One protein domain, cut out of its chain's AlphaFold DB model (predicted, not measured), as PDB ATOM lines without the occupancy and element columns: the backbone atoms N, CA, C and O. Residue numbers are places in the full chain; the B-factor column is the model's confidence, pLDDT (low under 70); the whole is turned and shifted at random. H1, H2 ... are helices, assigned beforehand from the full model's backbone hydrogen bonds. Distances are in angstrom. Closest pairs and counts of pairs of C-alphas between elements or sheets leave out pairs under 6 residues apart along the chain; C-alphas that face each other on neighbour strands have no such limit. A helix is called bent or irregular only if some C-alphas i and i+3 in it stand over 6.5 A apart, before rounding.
ATOM      1  N   THR A  22      84.869 -58.184  20.365       80.62
ATOM      2  CA  THR A  22      84.491 -59.156  19.321       80.62
ATOM      3  C   THR A  22      83.153 -58.840  18.661       80.62
ATOM      4  O   THR A  22      83.062 -58.818  17.440       80.62
ATOM      5  N   PHE A  23      82.129 -58.487  19.441       86.38
ATOM      6  CA  PHE A  23      80.806 -58.170  18.895       86.38
ATOM      7  C   PHE A  23      80.813 -56.949  17.957       86.38
ATOM      8  O   PHE A  23      80.245 -56.988  16.868       86.38
ATOM      9  N   ARG A  24      81.514 -55.871  18.337       84.06
ATOM     10  CA  ARG A  24      81.632 -54.666  17.495       84.06
ATOM     11  C   ARG A  24      82.464 -54.933  16.242       84.06
ATOM     12  O   ARG A  24      82.162 -54.375  15.193       84.06
ATOM     13  N   ALA A  25      83.494 -55.771  16.354       84.69
ATOM     14  CA  ALA A  25      84.308 -56.187  15.217       84.69
ATOM     15  C   ALA A  25      83.494 -57.033  14.225       84.69
ATOM     16  O   ALA A  25      83.534 -56.751  13.033       84.69
ATOM     17  N   CYS A  26      82.688 -57.983  14.710       87.00
ATOM     18  CA  CYS A  26      81.790 -58.772  13.866       87.00
ATOM     19  C   CYS A  26      80.773 -57.899  13.130       87.00
ATOM     20  O   CYS A  26      80.595 -58.071  11.930       87.00
ATOM     21  N   LEU A  27      80.142 -56.932  13.806       90.00
ATOM     22  CA  LEU A  27      79.171 -56.048  13.152       90.00
ATOM     23  C   LEU A  27      79.822 -55.194  12.051       90.00
ATOM     24  O   LEU A  27      79.271 -55.061  10.958       90.00
ATOM     25  N   ARG A  28      81.021 -54.653  12.315       87.19
ATOM     26  CA  ARG A  28      81.797 -53.901  11.315       87.19
ATOM     27  C   ARG A  28      82.205 -54.791  10.143       87.19
ATOM     28  O   ARG A  28      82.041 -54.377   9.001       87.19
ATOM     29  N   ALA A  29      82.669 -56.009  10.409       88.75
ATOM     30  CA  ALA A  29      83.062 -56.958   9.375       88.75
ATOM     31  C   ALA A  29      81.872 -57.409   8.513       88.75
ATOM     32  O   ALA A  29      81.990 -57.476   7.293       88.75
ATOM     33  N   PHE A  30      80.715 -57.661   9.128       89.88
ATOM     34  CA  PHE A  30      79.512 -58.104   8.428       89.88
ATOM     35  C   PHE A  30      79.001 -57.052   7.441       89.88
ATOM     36  O   PHE A  30      78.803 -57.359   6.270       89.88
ATOM     37  N   TRP A  31      78.825 -55.801   7.884       91.25
ATOM     38  CA  TRP A  31      78.277 -54.764   7.003       91.25
ATOM     39  C   TRP A  31      79.263 -54.378   5.889       91.25
ATOM     40  O   TRP A  31      78.849 -54.186   4.749       91.25
ATOM     41  N   THR A  32      80.567 -54.309   6.188       90.31
ATOM     42  CA  THR A  32      81.588 -53.958   5.185       90.31
ATOM     43  C   THR A  32      81.777 -55.070   4.160       90.31
ATOM     44  O   THR A  32      81.768 -54.789   2.965       90.31
ATOM     45  N   GLY A  33      81.864 -56.329   4.600       88.75
ATOM     46  CA  GLY A  33      81.915 -57.479   3.698       88.75
ATOM     47  C   GLY A  33      80.642 -57.606   2.864       88.75
ATOM     48  O   GLY A  33      80.715 -57.796   1.653       88.75
ATOM     49  N   GLY A  34      79.474 -57.407   3.483       90.69
ATOM     50  CA  GLY A  34      78.186 -57.381   2.790       90.69
ATOM     51  C   GLY A  34      78.120 -56.303   1.708       90.69
ATOM     52  O   GLY A  34      77.726 -56.596   0.583       90.69
ATOM     53  N   LEU A  35      78.571 -55.080   2.004       91.56
ATOM     54  CA  LEU A  35      78.623 -53.990   1.028       91.56
ATOM     55  C   LEU A  35      79.536 -54.331  -0.159       91.56
ATOM     56  O   LEU A  35      79.150 -54.108  -1.303       91.56
ATOM     57  N   ILE A  36      80.709 -54.921   0.093       90.88
ATOM     58  CA  ILE A  36      81.624 -55.364  -0.971       90.88
ATOM     59  C   ILE A  36      80.965 -56.447  -1.839       90.88
ATOM     60  O   ILE A  36      81.053 -56.387  -3.065       90.88
ATOM     61  N   CYS A  37      80.243 -57.396  -1.234       91.31
ATOM     62  CA  CYS A  37      79.494 -58.412  -1.973       91.31
ATOM     63  C   CYS A  37      78.386 -57.809  -2.848       91.31
ATOM     64  O   CYS A  37      78.226 -58.241  -3.988       91.31
ATOM     65  N   VAL A  38      77.662 -56.793  -2.364       93.56
ATOM     66  CA  VAL A  38      76.658 -56.077  -3.174       93.56
ATOM     67  C   VAL A  38      77.317 -55.397  -4.373       93.56
ATOM     68  O   VAL A  38      76.797 -55.479  -5.482       93.56
ATOM     69  N   ILE A  39      78.489 -54.780  -4.198       92.12
ATOM     70  CA  ILE A  39      79.236 -54.196  -5.323       92.12
ATOM     71  C   ILE A  39      79.648 -55.292  -6.322       92.12
ATOM     72  O   ILE A  39      79.503 -55.106  -7.529       92.12
ATOM     73  N   GLY A  40      80.104 -56.454  -5.844       91.88
ATOM     74  CA  GLY A  40      80.409 -57.609  -6.696       91.88
ATOM     75  C   GLY A  40      79.200 -58.103  -7.496       91.88
ATOM     76  O   GLY A  40      79.315 -58.362  -8.693       91.88
ATOM     77  N   GLN A  41      78.027 -58.165  -6.864       92.81
ATOM     78  CA  GLN A  41      76.769 -58.498  -7.534       92.81
ATOM     79  C   GLN A  41      76.397 -57.454  -8.588       92.81
ATOM     80  O   GLN A  41      76.106 -57.831  -9.714       92.81
ATOM     81  N   LEU A  42      76.508 -56.155  -8.284       93.25
ATOM     82  CA  LEU A  42      76.249 -55.083  -9.254       93.25
ATOM     83  C   LEU A  42      77.156 -55.179 -10.486       93.25
ATOM     84  O   LEU A  42      76.705 -54.954 -11.611       93.25
ATOM     85  N   VAL A  43      78.430 -55.527 -10.293       91.25
ATOM     86  CA  VAL A  43      79.359 -55.773 -11.402       91.25
ATOM     87  C   VAL A  43      78.905 -56.989 -12.214       91.25
ATOM     88  O   VAL A  43      78.756 -56.873 -13.429       91.25
ATOM     89  N   SER A  44      78.613 -58.117 -11.563       89.38
ATOM     90  CA  SER A  44      78.144 -59.339 -12.231       89.38
ATOM     91  C   SER A  44      76.853 -59.117 -13.028       89.38
ATOM     92  O   SER A  44      76.766 -59.499 -14.199       89.38
ATOM     93  N   ASP A  45      75.886 -58.415 -12.438       89.50
ATOM     94  CA  ASP A  45      74.629 -58.035 -13.076       89.50
ATOM     95  C   ASP A  45      74.887 -57.119 -14.271       89.50
ATOM     96  O   ASP A  45      74.329 -57.320 -15.347       89.50
ATOM     97  N   THR A  46      75.798 -56.151 -14.144       88.31
ATOM     98  CA  THR A  46      76.171 -55.281 -15.267       88.31
ATOM     99  C   THR A  46      76.764 -56.091 -16.424       88.31
ATOM    100  O   THR A  46      76.375 -55.870 -17.573       88.31
ATOM    101  N   LEU A  47      77.644 -57.063 -16.151       85.69
ATOM    102  CA  LEU A  47      78.181 -57.961 -17.182       85.69
ATOM    103  C   LEU A  47      77.079 -58.823 -17.823       85.69
ATOM    104  O   LEU A  47      77.093 -59.032 -19.039       85.69
ATOM    105  N   GLN A  48      76.100 -59.281 -17.042       85.00
ATOM    106  CA  GLN A  48      74.958 -60.038 -17.552       85.00
ATOM    107  C   GLN A  48      74.052 -59.180 -18.444       85.00
ATOM    108  O   GLN A  48      73.752 -59.568 -19.572       85.00
ATOM    109  N   TYR A  49      73.624 -58.009 -17.973       82.19
ATOM    110  CA  TYR A  49      72.666 -57.166 -18.690       82.19
ATOM    111  C   TYR A  49      73.286 -56.452 -19.896       82.19
ATOM    112  O   TYR A  49      72.620 -56.305 -20.921       82.19
ATOM    113  N   ARG A  50      74.549 -56.006 -19.807       79.19
ATOM    114  CA  ARG A  50      75.202 -55.216 -20.869       79.19
ATOM    115  C   ARG A  50      75.921 -56.077 -21.896       79.19
ATOM    116  O   ARG A  50      75.857 -55.762 -23.079       79.19
ATOM    117  N   CYS A  51      76.583 -57.149 -21.466       75.50
ATOM    118  CA  CYS A  51      77.386 -57.986 -22.357       75.50
ATOM    119  C   CYS A  51      76.752 -59.354 -22.654       75.50
ATOM    120  O   CYS A  51      77.278 -60.070 -23.501       75.50
ATOM    121  N   ARG A  52      75.623 -59.713 -22.012       81.06
ATOM    122  CA  ARG A  52      74.919 -61.004 -22.183       81.06
ATOM    123  C   ARG A  52      75.855 -62.214 -22.077       81.06
ATOM    124  O   ARG A  52      75.723 -63.179 -22.825       81.06
ATOM    125  N   LEU A  53      76.820 -62.144 -21.158       78.06
ATOM    126  CA  LEU A  53      77.778 -63.225 -20.955       78.06
ATOM    127  C   LEU A  53      77.102 -64.452 -20.315       78.06
ATOM    128  O   LEU A  53      76.275 -64.284 -19.412       78.06
ATOM    129  N   PRO A  54      77.487 -65.676 -20.723       81.69
ATOM    130  CA  PRO A  54      77.124 -66.885 -19.995       81.69
ATOM    131  C   PRO A  54      77.777 -66.915 -18.601       81.69
ATOM    132  O   PRO A  54      78.674 -66.129 -18.292       81.69
ATOM    133  N   GLU A  55      77.304 -67.815 -17.739       79.88
ATOM    134  CA  GLU A  55      77.622 -67.831 -16.303       79.88
ATOM    135  C   GLU A  55      79.124 -67.937 -15.991       79.88
ATOM    136  O   GLU A  55      79.637 -67.147 -15.198       79.88
ATOM    137  N   GLU A  56      79.824 -68.841 -16.674       82.88
ATOM    138  CA  GLU A  56      81.271 -69.070 -16.555       82.88
ATOM    139  C   GLU A  56      82.110 -67.795 -16.792       82.88
ATOM    140  O   GLU A  56      82.765 -67.308 -15.863       82.88
ATOM    141  N   PRO A  57      82.074 -67.162 -17.986       86.62
ATOM    142  CA  PRO A  57      82.888 -65.976 -18.238       86.62
ATOM    143  C   PRO A  57      82.428 -64.753 -17.435       86.62
ATOM    144  O   PRO A  57      83.231 -63.854 -17.180       86.62
ATOM    145  N   ARG A  58      81.165 -64.701 -16.993       87.88
ATOM    146  CA  ARG A  58      80.668 -63.628 -16.117       87.88
ATOM    147  C   ARG A  58      81.323 -63.681 -14.736       87.88
ATOM    148  O   ARG A  58      81.717 -62.634 -14.218       87.88
ATOM    149  N   ALA A  59      81.459 -64.871 -14.149       87.56
ATOM    150  CA  ALA A  59      82.115 -65.041 -12.854       87.56
ATOM    151  C   ALA A  59      83.593 -64.624 -12.924       87.56
ATOM    152  O   ALA A  59      84.050 -63.819 -12.107       87.56
ATOM    153  N   ALA A  60      84.307 -65.078 -13.959       89.94
ATOM    154  CA  ALA A  60      85.693 -64.684 -14.207       89.94
ATOM    155  C   ALA A  60      85.831 -63.166 -14.422       89.94
ATOM    156  O   ALA A  60      86.673 -62.525 -13.794       89.94
ATOM    157  N   GLY A  61      84.967 -62.562 -15.244       89.94
ATOM    158  CA  GLY A  61      84.969 -61.118 -15.485       89.94
ATOM    159  C   GLY A  61      84.703 -60.299 -14.219       89.94
ATOM    160  O   GLY A  61      85.397 -59.318 -13.959       89.94
ATOM    161  N   THR A  62      83.759 -60.736 -13.384       92.56
ATOM    162  CA  THR A  62      83.458 -60.088 -12.097       92.56
ATOM    163  C   THR A  62      84.655 -60.146 -11.151       92.56
ATOM    164  O   THR A  62      85.006 -59.133 -10.544       92.56
ATOM    165  N   ALA A  63      85.318 -61.303 -11.058       92.62
ATOM    166  CA  ALA A  63      86.519 -61.468 -10.248       92.62
ATOM    167  C   ALA A  63      87.657 -60.553 -10.726       92.62
ATOM    168  O   ALA A  63      88.259 -59.862  -9.908       92.62
ATOM    169  N   ILE A  64      87.904 -60.479 -12.039       93.56
ATOM    170  CA  ILE A  64      88.932 -59.605 -12.627       93.56
ATOM    171  C   ILE A  64      88.661 -58.135 -12.287       93.56
ATOM    172  O   ILE A  64      89.564 -57.434 -11.830       93.56
ATOM    173  N   VAL A  65      87.420 -57.669 -12.456       93.38
ATOM    174  CA  VAL A  65      87.040 -56.283 -12.146       93.38
ATOM    175  C   VAL A  65      87.175 -55.992 -10.651       93.38
ATOM    176  O   VAL A  65      87.713 -54.952 -10.281       93.38
ATOM    177  N   MET A  66      86.738 -56.906  -9.781       93.94
ATOM    178  CA  MET A  66      86.884 -56.756  -8.328       93.94
ATOM    179  C   MET A  66      88.353 -56.718  -7.891       93.94
ATOM    180  O   MET A  66      88.722 -55.881  -7.068       93.94
ATOM    181  N   VAL A  67      89.208 -57.574  -8.458       94.56
ATOM    182  CA  VAL A  67      90.657 -57.560  -8.197       94.56
ATOM    183  C   VAL A  67      91.275 -56.251  -8.673       94.56
ATOM    184  O   VAL A  67      92.031 -55.639  -7.925       94.56
ATOM    185  N   PHE A  68      90.924 -55.788  -9.874       93.94
ATOM    186  CA  PHE A  68      91.402 -54.513 -10.402       93.94
ATOM    187  C   PHE A  68      90.978 -53.333  -9.521       93.94
ATOM    188  O   PHE A  68      91.809 -52.495  -9.187       93.94
ATOM    189  N   LEU A  69      89.712 -53.280  -9.094       92.88
ATOM    190  CA  LEU A  69      89.218 -52.236  -8.195       92.88
ATOM    191  C   LEU A  69      89.922 -52.274  -6.837       92.88
ATOM    192  O   LEU A  69      90.298 -51.221  -6.327       92.88
ATOM    193  N   GLY A  70      90.137 -53.466  -6.272       92.06
ATOM    194  CA  GLY A  70      90.909 -53.644  -5.042       92.06
ATOM    195  C   GLY A  70      92.343 -53.139  -5.197       92.06
ATOM    196  O   GLY A  70      92.775 -52.282  -4.436       92.06
ATOM    197  N   ALA A  71      93.042 -53.586  -6.242       92.69
ATOM    198  CA  ALA A  71      94.404 -53.166  -6.559       92.69
ATOM    199  C   ALA A  71      94.519 -51.651  -6.784       92.69
ATOM    200  O   ALA A  71      95.439 -51.013  -6.277       92.69
ATOM    201  N   PHE A  72      93.564 -51.067  -7.512       93.06
ATOM    202  CA  PHE A  72      93.511 -49.634  -7.762       93.06
ATOM    203  C   PHE A  72      93.317 -48.861  -6.457       93.06
ATOM    204  O   PHE A  72      94.120 -47.987  -6.153       93.06
ATOM    205  N   LEU A  73      92.317 -49.226  -5.644       89.38
ATOM    206  CA  LEU A  73      92.043 -48.590  -4.351       89.38
ATOM    207  C   LEU A  73      93.211 -48.726  -3.360       89.38
ATOM    208  O   LEU A  73      93.443 -47.803  -2.573       89.38
ATOM    209  N   THR A  74      93.944 -49.842  -3.394       90.56
ATOM    210  CA  THR A  74      95.192 -50.028  -2.637       90.56
ATOM    211  C   THR A  74      96.288 -49.099  -3.151       90.56
ATOM    212  O   THR A  74      96.937 -48.429  -2.355       90.56
ATOM    213  N   GLY A  75      96.445 -48.972  -4.472       87.00
ATOM    214  CA  GLY A  75      97.423 -48.077  -5.100       87.00
ATOM    215  C   GLY A  75      97.279 -46.605  -4.706       87.00
ATOM    216  O   GLY A  75      98.278 -45.923  -4.493       87.00
ATOM    217  N   ILE A  76      96.043 -46.124  -4.554       89.25
ATOM    218  CA  ILE A  76      95.735 -44.766  -4.058       89.25
ATOM    219  C   ILE A  76      95.729 -44.656  -2.520       89.25
ATOM    220  O   ILE A  76      95.521 -43.565  -1.991       89.25
ATOM    221  N   GLY A  77      95.943 -45.752  -1.782       84.31
ATOM    222  CA  GLY A  77      95.997 -45.773  -0.313       84.31
ATOM    223  C   GLY A  77      94.638 -45.668   0.394       84.31
ATOM    224  O   GLY A  77      94.575 -45.491   1.611       84.31
ATOM    225  N   VAL A  78      93.530 -45.771  -0.348       85.25
ATOM    226  CA  VAL A  78      92.168 -45.703   0.208       85.25
ATOM    227  C   VAL A  78      91.763 -47.050   0.802       85.25
ATOM    228  O   VAL A  78      91.105 -47.094   1.845       85.25
ATOM    229  N   TYR A  79      92.184 -48.154   0.178       85.38
ATOM    230  CA  TYR A  79      91.815 -49.494   0.631       85.38
ATOM    231  C   TYR A  79      92.368 -49.816   2.022       85.38
ATOM    232  O   TYR A  79      91.650 -50.396   2.833       85.38
ATOM    233  N   ASP A  80      93.584 -49.374   2.353       81.44
ATOM    234  CA  ASP A  80      94.169 -49.587   3.683       81.44
ATOM    235  C   ASP A  80      93.365 -48.904   4.799       81.44
ATOM    236  O   ASP A  80      93.163 -49.480   5.867       81.44
ATOM    237  N   ARG A  81      92.801 -47.716   4.537       83.12
ATOM    238  CA  ARG A  81      91.917 -47.016   5.490       83.12
ATOM    239  C   ARG A  81      90.590 -47.736   5.682       83.12
ATOM    240  O   ARG A  81      90.087 -47.836   6.802       83.12
ATOM    241  N   ILE A  82      90.029 -48.247   4.589       82.75
ATOM    242  CA  ILE A  82      88.827 -49.080   4.639       82.75
ATOM    243  C   ILE A  82      89.136 -50.361   5.417       82.75
ATOM    244  O   ILE A  82      88.328 -50.764   6.247       82.75
ATOM    245  N   GLY A  83      90.314 -50.955   5.215       82.38
ATOM    246  CA  GLY A  83      90.739 -52.177   5.885       82.38
ATOM    247  C   GLY A  83      90.945 -52.026   7.386       82.38
ATOM    248  O   GLY A  83      90.446 -52.841   8.159       82.38
ATOM    249  N   GLU A  84      91.572 -50.935   7.820       83.38
ATOM    250  CA  GLU A  84      91.718 -50.595   9.238       83.38
ATOM    251  C   GLU A  84      90.347 -50.429   9.923       83.38
ATOM    252  O   GLU A  84      90.147 -50.820  11.077       83.38
ATOM    253  N   TYR A  85      89.356 -49.901   9.194       83.94
ATOM    254  CA  TYR A  85      88.003 -49.729   9.712       83.94
ATOM    255  C   TYR A  85      87.155 -51.016   9.670       83.94
ATOM    256  O   TYR A  85      86.395 -51.280  10.608       83.94
ATOM    257  N   ALA A  86      87.244 -51.782   8.586       83.12
ATOM    258  CA  ALA A  86      86.441 -52.970   8.301       83.12
ATOM    259  C   ALA A  86      86.961 -54.226   9.014       83.12
ATOM    260  O   ALA A  86      86.184 -55.135   9.325       83.12
ATOM    261  N   GLY A  87      88.268 -54.282   9.285       84.50
ATOM    262  CA  GLY A  87      88.944 -55.453   9.823       84.50
ATOM    263  C   GLY A  87      88.739 -56.667   8.918       84.50
ATOM    264  O   GLY A  87      89.025 -56.631   7.725       84.50
ATOM    265  N   ALA A  88      88.185 -57.747   9.472       83.06
ATOM    266  CA  ALA A  88      87.949 -58.984   8.725       83.06
ATOM    267  C   ALA A  88      87.043 -58.797   7.487       83.06
ATOM    268  O   ALA A  88      87.205 -59.515   6.503       83.06
ATOM    269  N   GLY A  89      86.131 -57.818   7.495       82.94
ATOM    270  CA  GLY A  89      85.172 -57.612   6.403       82.94
ATOM    271  C   GLY A  89      85.790 -57.166   5.076       82.94
ATOM    272  O   GLY A  89      85.225 -57.449   4.026       82.94
ATOM    273  N   SER A  90      86.961 -56.525   5.093       84.75
ATOM    274  CA  SER A  90      87.703 -56.151   3.878       84.75
ATOM    275  C   SER A  90      88.761 -57.176   3.470       84.75
ATOM    276  O   SER A  90      89.317 -57.065   2.381       84.75
ATOM    277  N   VAL A  91      89.094 -58.127   4.349       82.94
ATOM    278  CA  VAL A  91      90.127 -59.149   4.110       82.94
ATOM    279  C   VAL A  91      89.524 -60.405   3.480       82.94
ATOM    280  O   VAL A  91      90.161 -61.022   2.636       82.94
ATOM    281  N   VAL A  92      88.296 -60.768   3.865       85.44
ATOM    282  CA  VAL A  92      87.602 -61.969   3.368       85.44
ATOM    283  C   VAL A  92      87.225 -61.895   1.873       85.44
ATOM    284  O   VAL A  92      87.381 -62.906   1.189       85.44
ATOM    285  N   PRO A  93      86.736 -60.764   1.324       88.25
ATOM    286  CA  PRO A  93      86.415 -60.666  -0.102       88.25
ATOM    287  C   PRO A  93      87.663 -60.692  -0.999       88.25
ATOM    288  O   PRO A  93      88.767 -60.377  -0.560       88.25
ATOM    289  N   ILE A  94      87.485 -60.966  -2.299       90.06
ATOM    290  CA  ILE A  94      88.588 -61.034  -3.283       90.06
ATOM    291  C   ILE A  94      89.398 -59.724  -3.396       90.06
ATOM    292  O   ILE A  94      90.575 -59.734  -3.749       90.06
ATOM    293  N   THR A  95      88.799 -58.588  -3.035       91.62
ATOM    294  CA  THR A  95      89.478 -57.289  -2.946       91.62
ATOM    295  C   THR A  95      90.539 -57.263  -1.836       91.62
ATOM    296  O   THR A  95      91.552 -56.583  -1.971       91.62
ATOM    297  N   GLY A  96      90.354 -58.040  -0.763       88.69
ATOM    298  CA  GLY A  96      91.334 -58.214   0.312       88.69
ATOM    299  C   GLY A  96      92.564 -58.994  -0.141       88.69
ATOM    300  O   GLY A  96      93.689 -58.612   0.184       88.69
ATOM    301  N   PHE A  97      92.360 -60.024  -0.969       91.06
ATOM    302  CA  PHE A  97      93.455 -60.718  -1.649       91.06
ATOM    303  C   PHE A  97      94.252 -59.747  -2.531       91.06
ATOM    304  O   PHE A  97      95.475 -59.686  -2.410       91.06
ATOM    305  N   ALA A  98      93.576 -58.918  -3.335       91.31
ATOM    306  CA  ALA A  98      94.246 -57.906  -4.155       91.31
ATOM    307  C   ALA A  98      95.100 -56.951  -3.302       91.31
ATOM    308  O   ALA A  98      96.263 -56.728  -3.631       91.31
ATOM    309  N   ASN A  99      94.576 -56.472  -2.167       91.75
ATOM    310  CA  ASN A  99      95.345 -55.645  -1.234       91.75
ATOM    311  C   ASN A  99      96.616 -56.358  -0.743       91.75
ATOM    312  O   ASN A  99      97.709 -55.817  -0.859       91.75
ATOM    313  N   SER A 100      96.502 -57.611  -0.288       90.00
ATOM    314  CA  SER A 100      97.655 -58.376   0.221       90.00
ATOM    315  C   SER A 100      98.757 -58.630  -0.811       90.00
ATOM    316  O   SER A 100      99.903 -58.847  -0.430       90.00
ATOM    317  N   VAL A 101      98.425 -58.594  -2.105       91.44
ATOM    318  CA  VAL A 101      99.396 -58.736  -3.199       91.44
ATOM    319  C   VAL A 101      99.976 -57.375  -3.592       91.44
ATOM    320  O   VAL A 101     101.171 -57.264  -3.858       91.44
ATOM    321  N   VAL A 102      99.151 -56.328  -3.618       90.56
ATOM    322  CA  VAL A 102      99.534 -55.006  -4.132       90.56
ATOM    323  C   VAL A 102     100.284 -54.171  -3.096       90.56
ATOM    324  O   VAL A 102     101.258 -53.518  -3.462       90.56
ATOM    325  N   SER A 103      99.918 -54.222  -1.812       89.00
ATOM    326  CA  SER A 103     100.640 -53.511  -0.746       89.00
ATOM    327  C   SER A 103     102.139 -53.852  -0.702       89.00
ATOM    328  O   SER A 103     102.943 -52.920  -0.771       89.00
ATOM    329  N   PRO A 104     102.574 -55.135  -0.675       86.62
ATOM    330  CA  PRO A 104     104.002 -55.452  -0.706       86.62
ATOM    331  C   PRO A 104     104.656 -55.115  -2.050       86.62
ATOM    332  O   PRO A 104     105.842 -54.794  -2.076       86.62
ATOM    333  N   ALA A 105     103.910 -55.145  -3.160       87.94
ATOM    334  CA  ALA A 105     104.429 -54.744  -4.467       87.94
ATOM    335  C   ALA A 105     104.730 -53.235  -4.534       87.94
ATOM    336  O   ALA A 105     105.721 -52.836  -5.141       87.94
ATOM    337  N   ILE A 106     103.910 -52.401  -3.885       85.56
ATOM    338  CA  ILE A 106     104.128 -50.950  -3.772       85.56
ATOM    339  C   ILE A 106     105.241 -50.638  -2.768       85.56
ATOM    340  O   ILE A 106     106.064 -49.753  -3.004       85.56
ATOM    341  N   GLU A 107     105.274 -51.349  -1.641       81.81
ATOM    342  CA  GLU A 107     106.267 -51.127  -0.586       81.81
ATOM    343  C   GLU A 107     107.642 -51.734  -0.910       81.81
ATOM    344  O   GLU A 107     108.619 -51.470  -0.202       81.81
ATOM    345  N   PHE A 108     107.753 -52.496  -2.002       81.38
ATOM    346  CA  PHE A 108     109.005 -53.090  -2.450       81.38
ATOM    347  C   PHE A 108     110.090 -52.019  -2.636       81.38
ATOM    348  O   PHE A 108     110.138 -51.276  -3.619       81.38
ATOM    349  N   LYS A 109     111.000 -51.943  -1.662       62.53
ATOM    350  CA  LYS A 109     112.197 -51.108  -1.714       62.53
ATOM    351  C   LYS A 109     113.363 -51.979  -2.171       62.53
ATOM    352  O   LYS A 109     113.627 -52.989  -1.520       62.53
ATOM    353  N   PRO A 110     114.118 -51.579  -3.211       63.09
ATOM    354  CA  PRO A 110     115.346 -52.273  -3.559       63.09
ATOM    355  C   PRO A 110     116.291 -52.254  -2.352       63.09
ATOM    356  O   PRO A 110     116.547 -51.207  -1.753       63.09
ATOM    357  N   GLU A 111     116.795 -53.432  -2.009       62.81
ATOM    358  CA  GLU A 111     117.707 -53.764  -0.909       62.81
ATOM    359  C   GLU A 111     118.866 -52.771  -0.703       62.81
ATOM    360  O   GLU A 111     119.247 -52.487   0.434       62.81
ATOM    361  N   VAL A 112     119.329 -52.105  -1.767       59.72
ATOM    362  CA  VAL A 112     120.314 -51.009  -1.707       59.72
ATOM    363  C   VAL A 112     119.867 -49.871  -0.775       59.72
ATOM    364  O   VAL A 112     120.664 -49.358   0.006       59.72
ATOM    365  N   ARG A 113     118.582 -49.491  -0.778       56.53
ATOM    366  CA  ARG A 113     118.052 -48.460   0.133       56.53
ATOM    367  C   ARG A 113     117.946 -48.955   1.576       56.53
ATOM    368  O   ARG A 113     118.098 -48.147   2.489       56.53
ATOM    369  N   CYS A 114     117.738 -50.256   1.777       59.72
ATOM    370  CA  CYS A 114     117.735 -50.876   3.100       59.72
ATOM    371  C   CYS A 114     119.144 -50.840   3.710       59.72
ATOM    372  O   CYS A 114     119.317 -50.323   4.809       59.72
ATOM    373  N   ILE A 115     120.172 -51.244   2.952       62.94
ATOM    374  CA  ILE A 115     121.574 -51.219   3.402       62.94
ATOM    375  C   ILE A 115     122.029 -49.783   3.697       62.94
ATOM    376  O   ILE A 115     122.583 -49.525   4.763       62.94
ATOM    377  N   ILE A 116     121.744 -48.819   2.812       64.56
ATOM    378  CA  ILE A 116     122.098 -47.409   3.057       64.56
ATOM    379  C   ILE A 116     121.357 -46.862   4.288       64.56
ATOM    380  O   ILE A 116     121.942 -46.086   5.036       64.56
ATOM    381  N   GLY A 117     120.100 -47.259   4.515       62.94
ATOM    382  CA  GLY A 117     119.321 -46.891   5.700       62.94
ATOM    383  C   GLY A 117     119.918 -47.444   6.995       62.94
ATOM    384  O   GLY A 117     120.168 -46.672   7.915       62.94
ATOM    385  N   ILE A 118     120.241 -48.741   7.031       66.62
ATOM    386  CA  ILE A 118     120.875 -49.402   8.183       66.62
ATOM    387  C   ILE A 118     122.249 -48.778   8.468       66.62
ATOM    388  O   ILE A 118     122.562 -48.482   9.616       66.62
ATOM    389  N   VAL A 119     123.050 -48.504   7.432       69.44
ATOM    390  CA  VAL A 119     124.360 -47.842   7.575       69.44
ATOM    391  C   VAL A 119     124.209 -46.391   8.051       69.44
ATOM    392  O   VAL A 119     125.019 -45.922   8.849       69.44
ATOM    393  N   ARG A 120     123.169 -45.662   7.616       63.03
ATOM    394  CA  ARG A 120     122.883 -44.301   8.110       63.03
ATOM    395  C   ARG A 120     122.441 -44.294   9.574       63.03
ATOM    396  O   ARG A 120     122.880 -43.410  10.299       63.03
ATOM    397  N   GLU A 121     121.603 -45.249   9.976       67.56
ATOM    398  CA  GLU A 121     121.122 -45.437  11.352       67.56
ATOM    399  C   GLU A 121     122.281 -45.810  12.290       67.56
ATOM    400  O   GLU A 121     122.438 -45.209  13.348       67.56
ATOM    401  N   ASN A 122     123.156 -46.733  11.871       70.06
ATOM    402  CA  ASN A 122     124.317 -47.162  12.660       70.06
ATOM    403  C   ASN A 122     125.404 -46.080  12.776       70.06
ATOM    404  O   ASN A 122     126.149 -46.069  13.742       70.06
ATOM    405  N   ARG A 123     125.486 -45.149  11.816       67.81
ATOM    406  CA  ARG A 123     126.406 -43.999  11.863       67.81
ATOM    407  C   ARG A 123     125.904 -42.850  12.751       67.81
ATOM    408  O   ARG A 123     126.682 -41.959  13.067       67.81
ATOM    409  N   ASN A 124     124.612 -42.822  13.084       59.72
ATOM    410  CA  ASN A 124     123.991 -41.779  13.913       59.72
ATOM    411  C   ASN A 124     123.684 -42.263  15.348       59.72
ATOM    412  O   ASN A 124     122.994 -41.578  16.101       59.72
TER     413      ASN A 124
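This is residues 22 to 124 of the 125 residues of the protein "Stage V sporulation protein AC" of Clostridium sp. CAG:1024 (UniProt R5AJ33). Two long helices, H1 and H2, meet as a V, and the short helices H3 and H4 with the start of H5 fill its mouth. H5 runs on past the second half of H2, and beyond it residues 107 to 124, with H6, stick out as a free arm that makes much of the length. The printed part has 103 residues with six named helices, H1 to H6 in order along the chain, and no named strand; the class is all helix. The whole is loose, with a radius of gyration of the C-alphas of 18.4 A, and flat, spanning 63 by 36 by 18 A.

H1, residues 22 to 51, touches H2, residues 55 to 75, with its residues 40 to 48 alone; they run opposite ways at a steep tilt of 55 degrees, and their closest C-alphas, those of Ser 44 and Thr 62, are 5.4 A apart. With residues 25 to 33 alone H1 touches H3, residues 78 to 86, at a steep tilt of 46 degrees, opposite ways; the closest C-alphas, of Ala 29 and Ala 86, are 5.3 A apart. H4, residues 88 to 91, touches H1, the closest C-alphas being those of Ala 29 and Gly 89 at 3.7 A. H3 and H4 touch only at the corner, C-alphas 83 and 90 being closest at 5.4 A. H2 touches H5, residues 94 to 107, the same way at a tilt of 38 degrees, only just steep; their closest C-alphas, of Gly 70 and Thr 95, are 4.4 A apart. H1 and H5 are near each other. H6, residues 111 to 123, is apart from H5 and touches no helix. Every O i to N i+4 pair is within hydrogen-bond range in H1, H2, H3 and H6, and 8 of 10 are in H5; H4 is too short for such a pair.

H1 begins at C-alpha 22 (84.491, -59.156, 19.321) and is 42.3 A long. H2 measures 30.1 A from first to last C-alpha, H3 12.3 A and H4 5.1 A. H5 begins at C-alpha 94 (88.588, -61.034, -3.283) and is 20.4 A long; it is neither bent nor irregular, but only just: C-alphas 101 and 104 are 6.2 A apart. H6 is 18.3 A long and ends at C-alpha 123 (126.406, -43.999, 11.863).

The two C-alphas farthest apart, those of Arg 52 and Arg 123, are 64.0 A apart. Without residues 107 to 124, the body of 85 residues spans 41 by 32 by 17 A. The printed part has no cut, and its five links between helices are tight. The mean pLDDT of the printed part is 83.9; residues 109 to 121 and 123 to 124 are under 70.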